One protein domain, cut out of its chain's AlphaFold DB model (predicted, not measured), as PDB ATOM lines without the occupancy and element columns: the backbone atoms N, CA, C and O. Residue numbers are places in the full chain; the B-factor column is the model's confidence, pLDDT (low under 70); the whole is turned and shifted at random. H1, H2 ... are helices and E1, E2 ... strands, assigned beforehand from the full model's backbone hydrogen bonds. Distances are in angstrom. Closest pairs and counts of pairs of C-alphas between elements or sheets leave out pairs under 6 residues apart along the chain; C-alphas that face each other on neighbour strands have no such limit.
ATOM      1  N   VAL A  82     -13.584  19.049  41.345       86.44
ATOM      2  CA  VAL A  82     -14.425  18.276  42.267       86.44
ATOM      3  C   VAL A  82     -14.344  18.878  43.664       86.44
ATOM      4  O   VAL A  82     -13.289  18.863  44.299       86.44
ATOM      5  N   LYS A  83     -15.472  19.386  44.169       87.50
ATOM      6  CA  LYS A  83     -15.627  19.781  45.576       87.50
ATOM      7  C   LYS A  83     -16.314  18.649  46.330       87.50
ATOM      8  O   LYS A  83     -17.376  18.180  45.924       87.50
ATOM      9  N   THR A  84     -15.723  18.220  47.440       85.25
ATOM     10  CA  THR A  84     -16.210  17.074  48.215       85.25
ATOM     11  C   THR A  84     -16.515  17.470  49.650       85.25
ATOM     12  O   THR A  84     -15.805  18.271  50.258       85.25
ATOM     13  N   ARG A  85     -17.587  16.909  50.211       83.50
ATOM     14  CA  ARG A  85     -17.875  16.986  51.646       83.50
ATOM     15  C   ARG A  85     -18.366  15.636  52.135       83.50
ATOM     16  O   ARG A  85     -19.297  15.081  51.562       83.50
ATOM     17  N   VAL A  86     -17.773  15.132  53.211       83.38
ATOM     18  CA  VAL A  86     -18.212  13.903  53.882       83.38
ATOM     19  C   VAL A  86     -18.780  14.287  55.237       83.38
ATOM     20  O   VAL A  86     -18.083  14.857  56.070       83.38
ATOM     21  N   VAL A  87     -20.057  13.987  55.445       79.81
ATOM     22  CA  VAL A  87     -20.793  14.283  56.670       79.81
ATOM     23  C   VAL A  87     -21.097  12.977  57.378       79.81
ATOM     24  O   VAL A  87     -21.652  12.037  56.807       79.81
ATOM     25  N   ARG A  88     -20.751  12.922  58.661       81.56
ATOM     26  CA  ARG A  88     -21.189  11.845  59.540       81.56
ATOM     27  C   ARG A  88     -22.415  12.325  60.298       81.56
ATOM     28  O   ARG A  88     -22.308  13.231  61.120       81.56
ATOM     29  N   HIS A  89     -23.564  11.721  60.022       68.06
ATOM     30  CA  HIS A  89     -24.793  12.059  60.719       68.06
ATOM     31  C   HIS A  89     -24.669  11.632  62.192       68.06
ATOM     32  O   HIS A  89     -24.358  10.479  62.506       68.06
ATOM     33  N   SER A  90     -24.858  12.585  63.103       63.97
ATOM     34  CA  SER A  90     -25.000  12.346  64.541       63.97
ATOM     35  C   SER A  90     -26.436  12.684  64.948       63.97
ATOM     36  O   SER A  90     -27.148  13.334  64.187       63.97
ATOM     37  N   LYS A  91     -26.880  12.297  66.152       59.75
ATOM     38  CA  LYS A  91     -28.255  12.556  66.637       59.75
ATOM     39  C   LYS A  91     -28.669  14.048  66.650       59.75
ATOM     40  O   LYS A  91     -29.813  14.335  66.973       59.75
ATOM     41  N   ARG A  92     -27.752  14.980  66.354       55.53
ATOM     42  CA  ARG A  92     -27.948  16.440  66.355       55.53
ATOM     43  C   ARG A  92     -27.786  17.104  64.977       55.53
ATOM     44  O   ARG A  92     -27.793  18.323  64.911       55.53
ATOM     45  N   GLY A  93     -27.592  16.342  63.897       58.12
ATOM     46  CA  GLY A  93     -27.407  16.912  62.557       58.12
ATOM     47  C   GLY A  93     -28.706  17.436  61.934       58.12
ATOM     48  O   GLY A  93     -29.782  16.894  62.190       58.12
ATOM     49  N   ALA A  94     -28.597  18.460  61.080       60.84
ATOM     50  CA  ALA A  94     -29.710  18.914  60.253       60.84
ATOM     51  C   ALA A  94     -30.203  17.765  59.343       60.84
ATOM     52  O   ALA A  94     -29.380  17.115  58.688       60.84
ATOM     53  N   PRO A  95     -31.524  17.507  59.265       70.88
ATOM     54  CA  PRO A  95     -32.062  16.441  58.430       70.88
ATOM     55  C   PRO A  95     -31.654  16.599  56.962       70.88
ATOM     56  O   PRO A  95     -31.829  17.670  56.378       70.88
ATOM     57  N   LEU A  96     -31.200  15.510  56.329       78.06
ATOM     58  CA  LEU A  96     -30.880  15.444  54.893       78.06
ATOM     59  C   LEU A  96     -31.986  16.062  54.013       78.06
ATOM     60  O   LEU A  96     -31.698  16.728  53.021       78.06
ATOM     61  N   ALA A  97     -33.249  15.899  54.418       76.81
ATOM     62  CA  ALA A  97     -34.412  16.471  53.746       76.81
ATOM     63  C   ALA A  97     -34.340  18.004  53.594       76.81
ATOM     64  O   ALA A  97     -34.706  18.529  52.545       76.81
ATOM     65  N   ILE A  98     -33.833  18.722  54.605       80.25
ATOM     66  CA  ILE A  98     -33.677  20.183  54.553       80.25
ATOM     67  C   ILE A  98     -32.669  20.556  53.467       80.25
ATOM     68  O   ILE A  98     -32.940  21.423  52.637       80.25
ATOM     69  N   HIS A  99     -31.531  19.860  53.426       78.19
ATOM     70  CA  HIS A  99     -30.491  20.141  52.442       78.19
ATOM     71  C   HIS A  99     -30.951  19.852  51.008       78.19
ATOM     72  O   HIS A  99     -30.684  20.631  50.097       78.19
ATOM     73  N   LEU A 100     -31.692  18.762  50.804       81.38
ATOM     74  CA  LEU A 100     -32.249  18.426  49.493       81.38
ATOM     75  C   LEU A 100     -33.287  19.454  49.027       81.38
ATOM     76  O   LEU A 100     -33.323  19.800  47.847       81.38
ATOM     77  N   ASN A 101     -34.106  19.972  49.944       78.88
ATOM     78  CA  ASN A 101     -35.061  21.033  49.628       78.88
ATOM     79  C   ASN A 101     -34.363  22.348  49.264       78.88
ATOM     80  O   ASN A 101     -34.836  23.041  48.365       78.88
ATOM     81  N   TYR A 102     -33.236  22.666  49.909       76.94
ATOM     82  CA  TYR A 102     -32.395  23.797  49.521       76.94
ATOM     83  C   TYR A 102     -31.874  23.634  48.085       76.94
ATOM     84  O   TYR A 102     -32.103  24.506  47.252       76.94
ATOM     85  N   LEU A 103     -31.279  22.481  47.754       76.38
ATOM     86  CA  LEU A 103     -30.752  22.215  46.406       76.38
ATOM     87  C   LEU A 103     -31.831  22.264  45.316       76.38
ATOM     88  O   LEU A 103     -31.573  22.745  44.221       76.38
ATOM     89  N   ARG A 104     -33.047  21.796  45.609       76.56
ATOM     90  CA  ARG A 104     -34.179  21.854  44.670       76.56
ATOM     91  C   ARG A 104     -34.699  23.281  44.450       76.56
ATOM     92  O   ARG A 104     -35.259  23.566  43.396       76.56
ATOM     93  N   ARG A 105     -34.588  24.153  45.457       75.56
ATOM     94  CA  ARG A 105     -35.066  25.542  45.384       75.56
ATOM     95  C   ARG A 105     -34.080  26.458  44.678       75.56
ATOM     96  O   ARG A 105     -34.501  27.200  43.802       75.56
ATOM     97  N   GLU A 106     -32.818  26.389  45.084       68.62
ATOM     98  CA  GLU A 106     -31.755  27.275  44.598       68.62
ATOM     99  C   GLU A 106     -31.071  26.736  43.342       68.62
ATOM    100  O   GLU A 106     -30.418  27.472  42.610       68.62
ATOM    101  N   GLY A 107     -31.176  25.431  43.094       67.50
ATOM    102  CA  GLY A 107     -30.625  24.853  41.888       67.50
ATOM    103  C   GLY A 107     -31.408  25.331  40.673       67.50
ATOM    104  O   GLY A 107     -32.629  25.179  40.604       67.50
ATOM    105  N   VAL A 108     -30.682  25.845  39.694       62.91
ATOM    106  CA  VAL A 108     -31.176  26.099  38.343       62.91
ATOM    107  C   VAL A 108     -30.407  25.218  37.367       62.91
ATOM    108  O   VAL A 108     -29.248  24.877  37.593       62.91
ATOM    109  N   THR A 109     -31.058  24.767  36.306       70.31
ATOM    110  CA  THR A 109     -30.392  24.064  35.205       70.31
ATOM    111  C   THR A 109     -29.732  25.066  34.259       70.31
ATOM    112  O   THR A 109     -29.969  26.265  34.370       70.31
ATOM    113  N   ARG A 110     -28.968  24.578  33.274       65.31
ATOM    114  CA  ARG A 110     -28.445  25.405  32.173       65.31
ATOM    115  C   ARG A 110     -29.527  26.268  31.507       65.31
ATOM    116  O   ARG A 110     -29.249  27.402  31.146       65.31
ATOM    117  N   ASP A 111     -30.745  25.744  31.400       67.88
ATOM    118  CA  ASP A 111     -31.882  26.421  30.763       67.88
ATOM    119  C   ASP A 111     -32.695  27.289  31.745       67.88
ATOM    120  O   ASP A 111     -33.871  27.552  31.511       67.88
ATOM    121  N   ASP A 112     -32.115  27.652  32.895       67.81
ATOM    122  CA  ASP A 112     -32.740  28.440  33.974       67.81
ATOM    123  C   ASP A 112     -34.014  27.817  34.596       67.81
ATOM    124  O   ASP A 112     -34.712  28.402  35.423       67.81
ATOM    125  N   ALA A 113     -34.323  26.563  34.254       74.69
ATOM    126  CA  ALA A 113     -35.389  25.806  34.895       74.69
ATOM    127  C   ALA A 113     -34.984  25.344  36.305       74.69
ATOM    128  O   ALA A 113     -33.815  25.082  36.588       74.69
ATOM    129  N   LYS A 114     -35.969  25.158  37.195       74.25
ATOM    130  CA  LYS A 114     -35.731  24.630  38.550       74.25
ATOM    131  C   LYS A 114     -35.024  23.277  38.512       74.25
ATOM    132  O   LYS A 114     -35.456  22.361  37.804       74.25
ATOM    133  N   ALA A 115     -33.996  23.126  39.340       78.31
ATOM    134  CA  ALA A 115     -33.263  21.884  39.479       78.31
ATOM    135  C   ALA A 115     -34.178  20.772  39.986       78.31
ATOM    136  O   ALA A 115     -34.835  20.868  41.028       78.31
ATOM    137  N   ARG A 116     -34.178  19.671  39.241       82.69
ATOM    138  CA  ARG A 116     -34.843  18.432  39.632       82.69
ATOM    139  C   ARG A 116     -33.803  17.438  40.103       82.69
ATOM    140  O   ARG A 116     -32.691  17.384  39.576       82.69
ATOM    141  N   MET A 117     -34.180  16.657  41.109       87.06
ATOM    142  CA  MET A 117     -33.356  15.540  41.535       87.06
ATOM    143  C   MET A 117     -33.605  14.381  40.578       87.06
ATOM    144  O   MET A 117     -34.750  14.002  40.373       87.06
ATOM    145  N   PHE A 118     -32.556  13.790  40.031       87.25
ATOM    146  CA  PHE A 118     -32.623  12.576  39.234       87.25
ATOM    147  C   PHE A 118     -31.883  11.436  39.941       87.25
ATOM    148  O   PHE A 118     -30.980  11.643  40.754       87.25
ATOM    149  N   GLY A 119     -32.319  10.211  39.668       86.44
ATOM    150  CA  GLY A 119     -31.768   8.976  40.212       86.44
ATOM    151  C   GLY A 119     -31.197   8.057  39.122       86.44
ATOM    152  O   GLY A 119     -31.091   8.451  37.956       86.44
ATOM    153  N   PRO A 120     -30.855   6.803  39.478       82.81
ATOM    154  CA  PRO A 120     -30.261   5.830  38.558       82.81
ATOM    155  C   PRO A 120     -31.065   5.571  37.274       82.81
ATOM    156  O   PRO A 120     -30.459   5.326  36.238       82.81
ATOM    157  N   GLY A 121     -32.397   5.656  37.329       84.00
ATOM    158  CA  GLY A 121     -33.280   5.446  36.173       84.00
ATOM    159  C   GLY A 121     -34.514   6.350  36.155       84.00
ATOM    160  O   GLY A 121     -35.475   6.051  35.463       84.00
ATOM    161  N   VAL A 122     -34.515   7.426  36.948       86.88
ATOM    162  CA  VAL A 122     -35.652   8.351  37.073       86.88
ATOM    163  C   VAL A 122     -35.139   9.775  36.918       86.88
ATOM    164  O   VAL A 122     -34.137  10.129  37.540       86.88
ATOM    165  N   ASP A 123     -35.800  10.582  36.093       86.19
ATOM    166  CA  ASP A 123     -35.408  11.972  35.823       86.19
ATOM    167  C   ASP A 123     -35.996  12.996  36.798       86.19
ATOM    168  O   ASP A 123     -35.468  14.101  36.907       86.19
ATOM    169  N   ASP A 124     -37.059  12.623  37.511       86.88
ATOM    170  CA  ASP A 124     -37.699  13.446  38.535       86.88
ATOM    171  C   ASP A 124     -38.011  12.594  39.769       86.88
ATOM    172  O   ASP A 124     -39.091  12.031  39.943       86.88
ATOM    173  N   ALA A 125     -36.988  12.401  40.591       86.56
ATOM    174  CA  ALA A 125     -37.071  11.649  41.824       86.56
ATOM    175  C   ALA A 125     -37.543  12.547  42.981       86.56
ATOM    176  O   ALA A 125     -37.114  13.694  43.158       86.56
ATOM    177  N   SER A 126     -38.399  11.985  43.831       86.94
ATOM    178  CA  SER A 126     -38.861  12.625  45.062       86.94
ATOM    179  C   SER A 126     -37.713  12.771  46.068       86.94
ATOM    180  O   SER A 126     -37.130  11.783  46.522       86.94
ATOM    181  N   THR A 127     -37.388  14.012  46.446       84.31
ATOM    182  CA  THR A 127     -36.398  14.299  47.496       84.31
ATOM    183  C   THR A 127     -36.853  13.792  48.861       84.31
ATOM    184  O   THR A 127     -36.017  13.372  49.657       84.31
ATOM    185  N   ALA A 128     -38.164  13.796  49.122       85.38
ATOM    186  CA  ALA A 128     -38.740  13.306  50.369       85.38
ATOM    187  C   ALA A 128     -38.557  11.788  50.509       85.38
ATOM    188  O   ALA A 128     -38.042  11.328  51.528       85.38
ATOM    189  N   ASP A 129     -38.875  11.026  49.460       87.50
ATOM    190  CA  ASP A 129     -38.733   9.564  49.480       87.50
ATOM    191  C   ASP A 129     -37.262   9.156  49.565       87.50
ATOM    192  O   ASP A 129     -36.896   8.223  50.280       87.50
ATOM    193  N   PHE A 130     -36.384   9.890  48.878       87.12
ATOM    194  CA  PHE A 130     -34.947   9.678  48.989       87.12
ATOM    195  C   PHE A 130     -34.428   9.958  50.405       87.12
ATOM    196  O   PHE A 130     -33.697   9.135  50.957       87.12
ATOM    197  N   ALA A 131     -34.842  11.066  51.025       86.12
ATOM    198  CA  ALA A 131     -34.468  11.384  52.400       86.12
ATOM    199  C   ALA A 131     -34.950  10.313  53.390       86.12
ATOM    200  O   ALA A 131     -34.199   9.930  54.285       86.12
ATOM    201  N   ALA A 132     -36.170   9.796  53.206       86.44
ATOM    202  CA  ALA A 132     -36.713   8.723  54.032       86.44
ATOM    203  C   ALA A 132     -35.876   7.438  53.925       86.44
ATOM    204  O   ALA A 132     -35.552   6.832  54.943       86.44
ATOM    205  N   ARG A 133     -35.455   7.063  52.710       86.56
ATOM    206  CA  ARG A 133     -34.607   5.879  52.468       86.56
ATOM    207  C   ARG A 133     -33.210   5.997  53.071       86.56
ATOM    208  O   ARG A 133     -32.624   4.981  53.421       86.56
ATOM    209  N   CYS A 134     -32.690   7.216  53.198       85.50
ATOM    210  CA  CYS A 134     -31.359   7.474  53.747       85.50
ATOM    211  C   CYS A 134     -31.379   7.803  55.252       85.50
ATOM    212  O   CYS A 134     -30.345   8.155  55.808       85.50
ATOM    213  N   LYS A 135     -32.535   7.731  55.929       82.25
ATOM    214  CA  LYS A 135     -32.704   8.187  57.321       82.25
ATOM    215  C   LYS A 135     -31.725   7.539  58.308       82.25
ATOM    216  O   LYS A 135     -31.252   8.210  59.223       82.25
ATOM    217  N   ASP A 136     -31.433   6.257  58.115       81.50
ATOM    218  CA  ASP A 136     -30.571   5.476  59.008       81.50
ATOM    219  C   ASP A 136     -29.108   5.416  58.530       81.50
ATOM    220  O   ASP A 136     -28.250   4.815  59.188       81.50
ATOM    221  N   ASP A 137     -28.781   6.076  57.412       84.44
ATOM    222  CA  ASP A 137     -27.411   6.147  56.918       84.44
ATOM    223  C   ASP A 137     -26.565   7.063  57.808       84.44
ATOM    224  O   ASP A 137     -26.767   8.269  57.933       84.44
ATOM    225  N   ARG A 138     -25.524   6.487  58.410       82.38
ATOM    226  CA  ARG A 138     -24.597   7.235  59.280       82.38
ATOM    227  C   ARG A 138     -23.665   8.167  58.507       82.38
ATOM    228  O   ARG A 138     -23.023   9.026  59.113       82.38
ATOM    229  N   HIS A 139     -23.532   7.957  57.199       84.94
ATOM    230  CA  HIS A 139     -22.571   8.642  56.344       84.94
ATOM    231  C   HIS A 139     -23.256   9.133  55.075       84.94
ATOM    232  O   HIS A 139     -23.659   8.330  54.236       84.94
ATOM    233  N   HIS A 140     -23.302  10.451  54.915       84.56
ATOM    234  CA  HIS A 140     -23.684  11.090  53.665       84.56
ATOM    235  C   HIS A 140     -22.474  11.815  53.104       84.56
ATOM    236  O   HIS A 140     -21.678  12.396  53.841       84.56
ATOM    237  N   PHE A 141     -22.333  11.810  51.792       85.19
ATOM    238  CA  PHE A 141     -21.300  12.574  51.121       85.19
ATOM    239  C   PHE A 141     -21.917  13.363  49.979       85.19
ATOM    240  O   PHE A 141     -22.925  12.966  49.397       85.19
ATOM    241  N   ARG A 142     -21.305  14.505  49.685       84.75
ATOM    242  CA  ARG A 142     -21.658  15.361  48.566       84.75
ATOM    243  C   ARG A 142     -20.438  15.531  47.685       84.75
ATOM    244  O   ARG A 142     -19.387  15.960  48.165       84.75
ATOM    245  N   PHE A 143     -20.631  15.258  46.406       86.44
ATOM    246  CA  PHE A 143     -19.714  15.611  45.340       86.44
ATOM    247  C   PHE A 143     -20.373  16.705  44.502       86.44
ATOM    248  O   PHE A 143     -21.525  16.569  44.099       86.44
ATOM    249  N   ILE A 144     -19.661  17.806  44.286       88.50
ATOM    250  CA  ILE A 144     -19.990  18.797  43.261       88.50
ATOM    251  C   ILE A 144     -18.905  18.654  42.208       88.50
ATOM    252  O   ILE A 144     -17.731  18.880  42.503       88.50
ATOM    253  N   VAL A 145     -19.304  18.232  41.016       88.94
ATOM    254  CA  VAL A 145     -18.406  17.948  39.899       88.94
ATOM    255  C   VAL A 145     -18.683  18.976  38.816       88.94
ATOM    256  O   VAL A 145     -19.819  19.108  38.368       88.94
ATOM    257  N   SER A 146     -17.644  19.695  38.407       87.94
ATOM    258  CA  SER A 146     -17.695  20.724  37.371       87.94
ATOM    259  C   SER A 146     -16.710  20.350  36.260       87.94
ATOM    260  O   SER A 146     -15.528  20.686  36.367       87.94
ATOM    261  N   PRO A 147     -17.153  19.591  35.240       88.62
ATOM    262  CA  PRO A 147     -16.355  19.317  34.047       88.62
ATOM    263  C   PRO A 147     -16.060  20.612  33.288       88.62
ATOM    264  O   PRO A 147     -16.957  21.438  33.130       88.62
ATOM    265  N   GLU A 148     -14.828  20.784  32.804       87.25
ATOM    266  CA  GLU A 148     -14.444  21.980  32.034       87.25
ATOM    267  C   GLU A 148     -15.249  22.115  30.735       87.25
ATOM    268  O   GLU A 148     -15.610  23.216  30.331       87.25
ATOM    269  N   ASP A 149     -15.602  20.987  30.123       87.12
ATOM    270  CA  ASP A 149     -16.348  20.903  28.869       87.12
ATOM    271  C   ASP A 149     -17.856  20.682  29.074       87.12
ATOM    272  O   ASP A 149     -18.552  20.259  28.152       87.12
ATOM    273  N   ALA A 150     -18.396  20.971  30.269       85.19
ATOM    274  CA  ALA A 150     -19.812  20.747  30.591       85.19
ATOM    275  C   ALA A 150     -20.780  21.405  29.587       85.19
ATOM    276  O   ALA A 150     -21.830  20.839  29.282       85.19
ATOM    277  N   GLY A 151     -20.418  22.570  29.038       82.31
ATOM    278  CA  GLY A 151     -21.207  23.280  28.025       82.31
ATOM    279  C   GLY A 151     -21.274  22.577  26.662       82.31
ATOM    280  O   GLY A 151     -22.239  22.787  25.921       82.31
ATOM    281  N   GLU A 152     -20.298  21.722  26.352       86.81
ATOM    282  CA  GLU A 152     -20.195  20.945  25.108       86.81
ATOM    283  C   GLU A 152     -20.850  19.559  25.233       86.81
ATOM    284  O   GLU A 152     -21.023  18.842  24.247       86.81
ATOM    285  N   MET A 153     -21.231  19.158  26.452       86.88
ATOM    286  CA  MET A 153     -21.832  17.852  26.706       86.88
ATOM    287  C   MET A 153     -23.264  17.797  26.188       86.88
ATOM    288  O   MET A 153     -24.131  18.552  26.623       86.88
ATOM    289  N   THR A 154     -23.524  16.827  25.313       85.81
ATOM    290  CA  THR A 154     -24.866  16.548  24.788       85.81
ATOM    291  C   THR A 154     -25.805  15.990  25.854       85.81
ATOM    292  O   THR A 154     -26.989  16.310  25.851       85.81
ATOM    293  N   ASP A 155     -25.283  15.180  26.781       87.31
ATOM    294  CA  ASP A 155     -26.060  14.605  27.879       87.31
ATOM    295  C   ASP A 155     -25.269  14.578  29.197       87.31
ATOM    296  O   ASP A 155     -24.549  13.631  29.538       87.31
ATOM    297  N   LEU A 156     -25.444  15.640  29.985       85.62
ATOM    298  CA  LEU A 156     -24.843  15.770  31.310       85.62
ATOM    299  C   LEU A 156     -25.436  14.768  32.325       85.62
ATOM    300  O   LEU A 156     -24.758  14.365  33.278       85.62
ATOM    301  N   LYS A 157     -26.683  14.312  32.130       86.56
ATOM    302  CA  LYS A 157     -27.319  13.321  33.014       86.56
ATOM    303  C   LYS A 157     -26.710  11.949  32.807       86.56
ATOM    304  O   LYS A 157     -26.378  11.291  33.793       86.56
ATOM    305  N   ALA A 158     -26.534  11.523  31.557       89.56
ATOM    306  CA  ALA A 158     -25.869  10.264  31.238       89.56
ATOM    307  C   ALA A 158     -24.451  10.231  31.815       89.56
ATOM    308  O   ALA A 158     -24.085   9.255  32.472       89.56
ATOM    309  N   PHE A 159     -23.695  11.323  31.671       88.88
ATOM    310  CA  PHE A 159     -22.373  11.439  32.283       88.88
ATOM    311  C   PHE A 159     -22.410  11.275  33.806       88.88
ATOM    312  O   PHE A 159     -21.666  10.463  34.353       88.88
ATOM    313  N   THR A 160     -23.306  11.984  34.498       89.88
ATOM    314  CA  THR A 160     -23.395  11.916  35.970       89.88
ATOM    315  C   THR A 160     -23.853  10.529  36.452       89.88
ATOM    316  O   THR A 160     -23.371  10.016  37.467       89.88
ATOM    317  N   ARG A 161     -24.737   9.859  35.699       90.94
ATOM    318  CA  ARG A 161     -25.147   8.471  35.971       90.94
ATOM    319  C   ARG A 161     -23.987   7.493  35.815       90.94
ATOM    320  O   ARG A 161     -23.841   6.618  36.669       90.94
ATOM    321  N   HIS A 162     -23.191   7.647  34.757       91.75
ATOM    322  CA  HIS A 162     -22.008   6.828  34.508       91.75
ATOM    323  C   HIS A 162     -20.940   7.059  35.581       91.75
ATOM    324  O   HIS A 162     -20.445   6.097  36.162       91.75
ATOM    325  N   LEU A 163     -20.662   8.317  35.937       90.75
ATOM    326  CA  LEU A 163     -19.733   8.653  37.017       90.75
ATOM    327  C   LEU A 163     -20.124   7.957  38.324       90.75
ATOM    328  O   LEU A 163     -19.301   7.293  38.941       90.75
ATOM    329  N   ALA A 164     -21.399   8.012  38.700       90.19
ATOM    330  CA  ALA A 164     -21.849   7.347  39.914       90.19
ATOM    331  C   ALA A 164     -21.814   5.808  39.820       90.19
ATOM    332  O   ALA A 164     -21.731   5.131  40.841       90.19
ATOM    333  N   GLN A 165     -21.912   5.216  38.622       92.19
ATOM    334  CA  GLN A 165     -21.688   3.772  38.448       92.19
ATOM    335  C   GLN A 165     -20.223   3.402  38.701       92.19
ATOM    336  O   GLN A 165     -19.975   2.381  39.340       92.19
ATOM    337  N   LEU A 166     -19.277   4.237  38.256       91.62
ATOM    338  CA  LEU A 166     -17.857   4.058  38.561       91.62
ATOM    339  C   LEU A 166     -17.604   4.179  40.068       91.62
ATOM    340  O   LEU A 166     -16.979   3.300  40.646       91.62
ATOM    341  N   GLU A 167     -18.186   5.184  40.728       90.31
ATOM    342  CA  GLU A 167     -18.077   5.337  42.186       90.31
ATOM    343  C   GLU A 167     -18.613   4.114  42.952       90.31
ATOM    344  O   GLU A 167     -18.015   3.676  43.933       90.31
ATOM    345  N   GLU A 168     -19.737   3.535  42.520       90.19
ATOM    346  CA  GLU A 168     -20.277   2.305  43.116       90.19
ATOM    347  C   GLU A 168     -19.355   1.099  42.922       90.19
ATOM    348  O   GLU A 168     -19.209   0.289  43.842       90.19
ATOM    349  N   ALA A 169     -18.750   0.977  41.737       91.94
ATOM    350  CA  ALA A 169     -17.795  -0.081  41.435       91.94
ATOM    351  C   ALA A 169     -16.541   0.048  42.312       91.94
ATOM    352  O   ALA A 169     -16.143  -0.927  42.948       91.94
ATOM    353  N   ASP A 170     -15.994   1.259  42.429       89.69
ATOM    354  CA  ASP A 170     -14.811   1.556  43.242       89.69
ATOM    355  C   ASP A 170     -15.055   1.309  44.737       89.69
ATOM    356  O   ASP A 170     -14.179   0.824  45.456       89.69
ATOM    357  N   LEU A 171     -16.260   1.612  45.226       87.94
ATOM    358  CA  LEU A 171     -16.645   1.363  46.618       87.94
ATOM    359  C   LEU A 171     -17.061  -0.090  46.887       87.94
ATOM    360  O   LEU A 171     -17.273  -0.447  48.048       87.94
ATOM    361  N   GLY A 172     -17.236  -0.910  45.847       90.81
ATOM    362  CA  GLY A 172     -17.715  -2.288  45.962       90.81
ATOM    363  C   GLY A 172     -19.133  -2.410  46.534       90.81
ATOM    364  O   GLY A 172     -19.499  -3.463  47.057       90.81
ATOM    365  N   ARG A 173     -19.941  -1.340  46.486       89.62
ATOM    366  CA  ARG A 173     -21.318  -1.334  47.001       89.62
ATOM    367  C   ARG A 173     -22.214  -0.386  46.217       89.62
ATOM    368  O   ARG A 173     -21.779   0.663  45.753       89.62
ATOM    369  N   ARG A 174     -23.507  -0.711  46.165       89.62
ATOM    370  CA  ARG A 174     -24.528   0.209  45.647       89.62
ATOM    371  C   ARG A 174     -24.700   1.402  46.581       89.62
ATOM    372  O   ARG A 174     -24.650   1.257  47.805       89.62
ATOM    373  N   LEU A 175     -24.938   2.570  45.993       87.69
ATOM    374  CA  LEU A 175     -25.144   3.811  46.721       87.69
ATOM    375  C   LEU A 175     -26.609   4.227  46.653       87.69
ATOM    376  O   LEU A 175     -27.244   4.178  45.599       87.69
ATOM    377  N   GLN A 176     -27.136   4.714  47.776       87.44
ATOM    378  CA  GLN A 176     -28.316   5.566  47.722       87.44
ATOM    379  C   GLN A 176     -27.879   6.928  47.195       87.44
ATOM    380  O   GLN A 176     -27.125   7.642  47.853       87.44
ATOM    381  N   ARG A 177     -28.323   7.266  45.980       84.69
ATOM    382  CA  ARG A 177     -27.900   8.479  45.276       84.69
ATOM    383  C   ARG A 177     -29.075   9.249  44.684       84.69
ATOM    384  O   ARG A 177     -29.930   8.677  44.007       84.69
ATOM    385  N   GLY A 178     -29.060  10.553  44.921       82.38
ATOM    386  CA  GLY A 178     -29.834  11.558  44.207       82.38
ATOM    387  C   GLY A 178     -28.859  12.573  43.624       82.38
ATOM    388  O   GLY A 178     -27.849  12.893  44.252       82.38
ATOM    389  N   GLN A 179     -29.120  13.021  42.406       81.69
ATOM    390  CA  GLN A 179     -28.243  13.906  41.646       81.69
ATOM    391  C   GLN A 179     -29.053  15.108  41.176       81.69
ATOM    392  O   GLN A 179     -30.247  14.987  40.932       81.69
ATOM    393  N   SER A 180     -28.438  16.274  41.066       82.81
ATOM    394  CA  SER A 180     -29.097  17.485  40.580       82.81
ATOM    395  C   SER A 180     -28.063  18.388  39.938       82.81
ATOM    396  O   SER A 180     -26.909  18.398  40.368       82.81
ATOM    397  N   PHE A 181     -28.483  19.175  38.954       80.00
ATOM    398  CA  PHE A 181     -27.636  20.227  38.409       80.00
ATOM    399  C   PHE A 181     -27.825  21.512  39.196       80.00
ATOM    400  O   PHE A 181     -28.938  21.855  39.590       80.00
TER     401      PHE A 181
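Overview. This is residues 82 to 181 of the 196 residues of an uncharacterized protein of Mesorhizobium loti NZP2037 (UniProt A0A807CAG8). A two-stranded ribbon, E1 and E2, a helical hairpin of H1 and H2, and the longer helix H3 stand round a middle through which residues 177 to 180 fold back. H3 touches no helix. Among the 100 printed residues, three named helices and two named strands follow in the order E1, H1, H2, E2, H3; the sheet, E1 - E2, is antiparallel, and the class is mixed, helices and strands. The whole is compact, with a radius of gyration of the C-alphas of 13.8 A and spans of 43 by 32 by 24 A.

Arrangement. Look first at E1, residues 82 to 88, and E2, residues 139 to 147, antiparallel neighbours at 173 degrees. N 85 and O 142 are within hydrogen-bond range at 2.9 A, and so are N 144 and O 83 at 2.8 A. H1, residues 96 to 106, is only just apart from E2, at 8.5 A between closest C-alphas. H1 and H2, residues 127 to 133, form a helical hairpin: they touch, closest at the C-alphas of Ala 97 and Ala 131, 5.3 A, with a shallow tilt of 18 degrees, opposite ways. H3, residues 156 to 171, is apart from E1, H1 and H2. In H1, H2 and H3 every O i to N i+4 pair is within hydrogen-bond range.

Along the chain. Find C-alpha 82 at (-14.425, 18.276, 42.267), where E1 begins its 19.6 A. E2 measures 25.5 A, H1 15.7 A and H2 9.9 A. H3 runs 22.6 A to C-alpha 171 at (-16.645, 1.363, 46.618).

Size, cuts and confidence. The C-alphas farthest apart, of Lys 91 and Glu 152, are 43.1 A apart. The printed part has no cut. The link from H1 to H2 is long, 20 residues. The pLDDT is under 70 at residues 89 to 94, 106 to 108 and 110 to 112.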